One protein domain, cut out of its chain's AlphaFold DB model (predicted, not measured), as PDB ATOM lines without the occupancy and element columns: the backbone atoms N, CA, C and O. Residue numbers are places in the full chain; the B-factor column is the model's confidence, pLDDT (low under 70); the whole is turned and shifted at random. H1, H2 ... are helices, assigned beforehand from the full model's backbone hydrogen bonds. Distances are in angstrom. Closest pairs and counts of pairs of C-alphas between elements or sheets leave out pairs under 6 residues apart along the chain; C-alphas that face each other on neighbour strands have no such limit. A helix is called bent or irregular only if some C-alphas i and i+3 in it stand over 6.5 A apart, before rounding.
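Overview. This is residues 5 to 53 of the 288 residues of an uncharacterized protein of Hafnia alvei (UniProt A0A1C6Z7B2). This is a lopsided helical hairpin: the short helix H1 folds over through a tight turn into the much longer helix H2, and H2 runs on well past it. H1 packs on the first part of H2, its residues 14 to 18 on residues 24 to 29, while residues 42 to 49, the end of H2 and most of the tail after it, stick out free. The printed part has 49 residues with two named helices, H1 then H2, no named strand, and the class all helix. It is only just loose, close to extended, with a radius of gyration of the C-alphas of 14.1 A, and its C-alphas span 42 by 21 by 15 A, only just elongated.

Along the chain. Start at Lys 5 and find C-alpha 8 at (55.080, -161.563, 2.382); from there H1, residues 8 to 20, runs 18.6 A to C-alpha 20 at (42.962, -149.243, 9.149). Past Ala 21, H2, residues 22 to 43, runs 35.1 A to C-alpha 43 at (57.310, -183.338, 14.211). Look near residue 31 for a kink of 27 degrees in H2. H2 is irregular, but only just: C-alphas 23 and 26 are 6.9 A apart.

Arrangement. H1 and H2 form a helical hairpin and touch, with their closest C-alphas, those of Leu 17 and Arg 25, 6.0 A apart. Their lines stand at a shallow tilt of 19 degrees, opposite ways. Of the O i to N i+4 pairs, 7 of 9 in H1 and 10 of 18 in H2 are within hydrogen-bond range.

Size, cuts and confidence. The two C-alphas farthest apart are those of Ser 19 and Gly 47, at 41.7 A. The printed part has no cut, and the link from H1 to H2 is tight. Without residues 42 to 49, which stand free, the body spans 35 by 20 by 18 A. The mean pLDDT of the printed part is 76.7, and residues 35 to 53 are under 70.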
ATOM      1  N   LYS A   5      55.144-163.365  10.801       74.25
ATOM      2  CA  LYS A   5      54.873-161.940  10.545       74.25
ATOM      3  C   LYS A   5      55.811-161.312   9.513       74.25
ATOM      4  O   LYS A   5      55.466-160.300   8.913       74.25
ATOM      5  N   GLU A   6      56.967-161.928   9.266       77.38
ATOM      6  CA  GLU A   6      57.937-161.478   8.261       77.38
ATOM      7  C   GLU A   6      57.674-162.064   6.868       77.38
ATOM      8  O   GLU A   6      58.312-161.669   5.893       77.38
ATOM      9  N   THR A   7      56.722-162.993   6.738       79.38
ATOM     10  CA  THR A   7      56.381-163.552   5.428       79.38
ATOM     11  C   THR A   7      55.592-162.539   4.589       79.38
ATOM     12  O   THR A   7      54.756-161.808   5.131       79.38
ATOM     13  N   PRO A   8      55.774-162.517   3.253       80.62
ATOM     14  CA  PRO A   8      55.080-161.563   2.382       80.62
ATOM     15  C   PRO A   8      53.548-161.599   2.506       80.62
ATOM     16  O   PRO A   8      52.884-160.572   2.359       80.62
ATOM     17  N   ILE A   9      52.986-162.776   2.812       77.31
ATOM     18  CA  ILE A   9      51.545-162.987   3.002       77.31
ATOM     19  C   ILE A   9      51.042-162.160   4.190       77.31
ATOM     20  O   ILE A   9      50.115-161.365   4.032       77.31
ATOM     21  N   TRP A  10      51.685-162.285   5.354       82.25
ATOM     22  CA  TRP A  10      51.268-161.591   6.573       82.25
ATOM     23  C   TRP A  10      51.681-160.119   6.603       82.25
ATOM     24  O   TRP A  10      50.904-159.295   7.078       82.25
ATOM     25  N   GLN A  11      52.825-159.745   6.022       85.81
ATOM     26  CA  GLN A  11      53.233-158.338   5.930       85.81
ATOM     27  C   GLN A  11      52.210-157.483   5.176       85.81
ATOM     28  O   GLN A  11      51.913-156.366   5.592       85.81
ATOM     29  N   SER A  12      51.619-158.012   4.098       85.00
ATOM     30  CA  SER A  12      50.582-157.296   3.341       85.00
ATOM     31  C   SER A  12      49.345-156.968   4.195       85.00
ATOM     32  O   SER A  12      48.778-155.882   4.069       85.00
ATOM     33  N   PHE A  13      48.963-157.876   5.096       85.94
ATOM     34  CA  PHE A  13      47.845-157.717   6.023       85.94
ATOM     35  C   PHE A  13      48.203-156.784   7.188       85.94
ATOM     36  O   PHE A  13      47.466-155.841   7.458       85.94
ATOM     37  N   LEU A  14      49.362-156.982   7.823       87.62
ATOM     38  CA  LEU A  14      49.822-156.166   8.952       87.62
ATOM     39  C   LEU A  14      50.066-154.702   8.548       87.62
ATOM     40  O   LEU A  14      49.738-153.784   9.301       87.62
ATOM     41  N   ASN A  15      50.565-154.465   7.332       88.69
ATOM     42  CA  ASN A  15      50.742-153.114   6.800       88.69
ATOM     43  C   ASN A  15      49.400-152.397   6.602       88.69
ATOM     44  O   ASN A  15      49.297-151.224   6.947       88.69
ATOM     45  N   LYS A  16      48.361-153.096   6.120       86.56
ATOM     46  CA  LYS A  16      46.997-152.542   6.049       86.56
ATOM     47  C   LYS A  16      46.403-152.304   7.434       86.56
ATOM     48  O   LYS A  16      45.801-151.269   7.673       86.56
ATOM     49  N   LEU A  17      46.637-153.211   8.382       87.25
ATOM     50  CA  LEU A  17      46.188-153.014   9.761       87.25
ATOM     51  C   LEU A  17      46.785-151.754  10.393       87.25
ATOM     52  O   LEU A  17      46.139-151.103  11.201       87.25
ATOM     53  N   THR A  18      48.005-151.392   9.997       84.75
ATOM     54  CA  THR A  18      48.688-150.195  10.502       84.75
ATOM     55  C   THR A  18      47.950-148.908  10.132       84.75
ATOM     56  O   THR A  18      48.023-147.944  10.888       84.75
ATOM     57  N   SER A  19      47.253-148.879   8.989       85.06
ATOM     58  CA  SER A  19      46.412-147.745   8.593       85.06
ATOM     59  C   SER A  19      44.984-147.866   9.110       85.06
ATOM     60  O   SER A  19      44.419-146.875   9.562       85.06
ATOM     61  N   ASP A  20      44.411-149.066   9.035       89.12
ATOM     62  CA  ASP A  20      42.962-149.243   9.149       89.12
ATOM     63  C   ASP A  20      42.511-149.503  10.594       89.12
ATOM     64  O   ASP A  20      41.391-149.146  10.955       89.12
ATOM     65  N   ALA A  21      43.363-150.133  11.411       87.81
ATOM     66  CA  ALA A  21      43.057-150.536  12.786       87.81
ATOM     67  C   ALA A  21      44.354-150.796  13.596       87.81
ATOM     68  O   ALA A  21      44.658-151.948  13.942       87.81
ATOM     69  N   PRO A  22      45.175-149.756  13.856       87.88
ATOM     70  CA  PRO A  22      46.521-149.905  14.417       87.88
ATOM     71  C   PRO A  22      46.541-150.570  15.800       87.88
ATOM     72  O   PRO A  22      47.499-151.270  16.123       87.88
ATOM     73  N   GLU A  23      45.479-150.420  16.593       87.88
ATOM     74  CA  GLU A  23      45.323-151.043  17.910       87.88
ATOM     75  C   GLU A  23      45.269-152.580  17.869       87.88
ATOM     76  O   GLU A  23      45.582-153.236  18.860       87.88
ATOM     77  N   TRP A  24      44.933-153.176  16.720       86.88
ATOM     78  CA  TRP A  24      44.893-154.632  16.545       86.88
ATOM     79  C   TRP A  24      46.220-155.222  16.076       86.88
ATOM     80  O   TRP A  24      46.396-156.442  16.090       86.88
ATOM     81  N   ARG A  25      47.165-154.376  15.655       86.81
ATOM     82  CA  ARG A  25      48.399-154.838  15.022       86.81
ATOM     83  C   ARG A  25      49.253-155.654  15.984       86.81
ATOM     84  O   ARG A  25      49.679-156.746  15.620       86.81
ATOM     85  N   GLU A  26      49.449-155.153  17.201       86.31
ATOM     86  CA  GLU A  26      50.230-155.833  18.243       86.31
ATOM     87  C   GLU A  26      49.610-157.192  18.597       86.31
ATOM     88  O   GLU A  26      50.303-158.206  18.594       86.31
ATOM     89  N   TYR A  27      48.284-157.247  18.776       86.12
ATOM     90  CA  TYR A  27      47.563-158.502  19.008       86.12
ATOM     91  C   TYR A  27      47.770-159.513  17.870       86.12
ATOM     92  O   TYR A  27      48.005-160.696  18.122       86.12
ATOM     93  N   CYS A  28      47.689-159.065  16.614       84.56
ATOM     94  CA  CYS A  28      47.889-159.928  15.454       84.56
ATOM     95  C   CYS A  28      49.339-160.414  15.327       84.56
ATOM     96  O   CYS A  28      49.553-161.581  15.005       84.56
ATOM     97  N   GLU A  29      50.329-159.560  15.593       86.56
ATOM     98  CA  GLU A  29      51.746-159.944  15.608       86.56
ATOM     99  C   GLU A  29      52.018-160.998  16.698       86.56
ATOM    100  O   GLU A  29      52.592-162.049  16.402       86.56
ATOM    101  N   ASP A  30      51.497-160.787  17.910       85.06
ATOM    102  CA  ASP A  30      51.566-161.736  19.027       85.06
ATOM    103  C   ASP A  30      50.884-163.071  18.712       85.06
ATOM    104  O   ASP A  30      51.379-164.145  19.067       85.06
ATOM    105  N   TYR A  31      49.719-163.022  18.065       82.94
ATOM    106  CA  TYR A  31      48.992-164.213  17.645       82.94
ATOM    107  C   TYR A  31      49.788-165.008  16.607       82.94
ATOM    108  O   TYR A  31      49.902-166.227  16.726       82.94
ATOM    109  N   LEU A  32      50.383-164.338  15.617       82.38
ATOM    110  CA  LEU A  32      51.199-164.987  14.590       82.38
ATOM    111  C   LEU A  32      52.448-165.641  15.176       82.38
ATOM    112  O   LEU A  32      52.750-166.775  14.807       82.38
ATOM    113  N   ASP A  33      53.126-164.973  16.111       82.25
ATOM    114  CA  ASP A  33      54.274-165.540  16.825       82.25
ATOM    115  C   ASP A  33      53.856-166.746  17.684       82.25
ATOM    116  O   ASP A  33      54.545-167.769  17.700       82.25
ATOM    117  N   LYS A  34      52.673-166.693  18.311       77.31
ATOM    118  CA  LYS A  34      52.086-167.845  19.011       77.31
ATOM    119  C   LYS A  34      51.708-168.973  18.055       77.31
ATOM    120  O   LYS A  34      51.849-170.117  18.443       77.31
ATOM    121  N   MET A  35      51.286-168.714  16.819       69.69
ATOM    122  CA  MET A  35      50.886-169.756  15.855       69.69
ATOM    123  C   MET A  35      52.066-170.457  15.163       69.69
ATOM    124  O   MET A  35      51.860-171.428  14.432       69.69
ATOM    125  N   VAL A  36      53.313-170.036  15.412       68.44
ATOM    126  CA  VAL A  36      54.516-170.677  14.847       68.44
ATOM    127  C   VAL A  36      54.637-172.153  15.267       68.44
ATOM    128  O   VAL A  36      55.165-172.953  14.494       68.44
ATOM    129  N   TRP A  37      54.060-172.569  16.407       67.69
ATOM    130  CA  TRP A  37      54.047-173.982  16.831       67.69
ATOM    131  C   TRP A  37      53.344-174.911  15.826       67.69
ATOM    132  O   TRP A  37      53.655-176.100  15.780       67.69
ATOM    133  N   ILE A  38      52.443-174.399  14.974       64.31
ATOM    134  CA  ILE A  38      51.823-175.203  13.911       64.31
ATOM    135  C   ILE A  38      52.877-175.715  12.922       64.31
ATOM    136  O   ILE A  38      52.717-176.799  12.374       64.31
ATOM    137  N   GLN A  39      54.000-175.024  12.719       62.78
ATOM    138  CA  GLN A  39      55.087-175.534  11.871       62.78
ATOM    139  C   GLN A  39      55.790-176.752  12.503       62.78
ATOM    140  O   GLN A  39      56.235-177.659  11.793       62.78
ATOM    141  N   ASP A  40      55.818-176.822  13.838       65.88
ATOM    142  CA  ASP A  40      56.311-177.979  14.590       65.88
ATOM    143  C   ASP A  40      55.339-179.171  14.548       65.88
ATOM    144  O   ASP A  40      55.712-180.272  14.955       65.88
ATOM    145  N   THR A  41      54.132-179.022  13.983       63.44
ATOM    146  CA  THR A  41      53.227-180.163  13.740       63.44
ATOM    147  C   THR A  41      53.814-181.176  12.761       63.44
ATOM    148  O   THR A  41      53.449-182.342  12.813       63.44
ATOM    149  N   SER A  42      54.800-180.777  11.951       59.19
ATOM    150  CA  SER A  42      55.612-181.689  11.135       59.19
ATOM    151  C   SER A  42      56.417-182.705  11.963       59.19
ATOM    152  O   SER A  42      56.780-183.764  11.454       59.19
ATOM    153  N   LYS A  43      56.681-182.415  13.247       66.25
ATOM    154  CA  LYS A  43      57.310-183.338  14.211       66.25
ATOM    155  C   LYS A  43      56.293-184.261  14.882       66.25
ATOM    156  O   LYS A  43      56.673-185.280  15.461       66.25
ATOM    157  N   LEU A  44      55.011-183.909  14.835       66.94
ATOM    158  CA  LEU A  44      53.936-184.775  15.293       66.94
ATOM    159  C   LEU A  44      53.729-185.827  14.196       66.94
ATOM    160  O   LEU A  44      53.613-185.486  13.022       66.94
ATOM    161  N   LYS A  45      53.707-187.116  14.555       69.50
ATOM    162  CA  LYS A  45      53.433-188.230  13.623       69.50
ATOM    163  C   LYS A  45      51.957-188.236  13.202       69.50
ATOM    164  O   LYS A  45      51.223-189.179  13.487       69.50
ATOM    165  N   LEU A  46      51.504-187.145  12.603       68.38
ATOM    166  CA  LEU A  46      50.155-186.986  12.094       68.38
ATOM    167  C   LEU A  46      50.037-187.836  10.822       68.38
ATOM    168  O   LEU A  46      50.996-187.968  10.063       68.38
ATOM    169  N   GLY A  47      48.887-188.487  10.636       66.31
ATOM    170  CA  GLY A  47      48.635-189.336   9.467       66.31
ATOM    171  C   GLY A  47      48.728-188.560   8.147       66.31
ATOM    172  O   GLY A  47      48.862-187.341   8.134       66.31
ATOM    173  N   SER A  48      48.602-189.259   7.017       65.00
ATOM    174  CA  SER A  48      48.741-188.700   5.656       65.00
ATOM    175  C   SER A  48      47.769-187.562   5.299       65.00
ATOM    176  O   SER A  48      47.844-187.016   4.201       65.00
ATOM    177  N   SER A  49      46.835-187.211   6.184       56.69
ATOM    178  CA  SER A  49      45.857-186.146   5.976       56.69
ATOM    179  C   SER A  49      45.648-185.369   7.272       56.69
ATOM    180  O   SER A  49      45.162-185.913   8.266       56.69
ATOM    181  N   LEU A  50      46.025-184.089   7.252       60.19
ATOM    182  CA  LEU A  50      45.765-183.136   8.325       60.19
ATOM    183  C   LEU A  50      44.405-182.479   8.081       60.19
ATOM    184  O   LEU A  50      44.210-181.818   7.064       60.19
ATOM    185  N   TRP A  51      43.477-182.651   9.017       60.78
ATOM    186  CA  TRP A  51      42.160-182.023   8.960       60.78
ATOM    187  C   TRP A  51      42.163-180.776   9.843       60.78
ATOM    188  O   TRP A  51      42.452-180.865  11.035       60.78
ATOM    189  N   HIS A  52      41.829-179.620   9.271       65.75
ATOM    190  CA  HIS A  52      41.430-178.449  10.048       65.75
ATOM    191  C   HIS A  52      39.899-178.401  10.065       65.75
ATOM    192  O   HIS A  52      39.262-178.611   9.035       65.75
ATOM    193  N   MET A  53      39.310-178.127  11.228       65.31
ATOM    194  CA  MET A  53      37.889-177.797  11.331       65.31
ATOM    195  C   MET A  53      37.762-176.335  11.736       65.31
ATOM    196  O   MET A  53      38.429-175.894  12.670       65.31
TER     197      MET A  53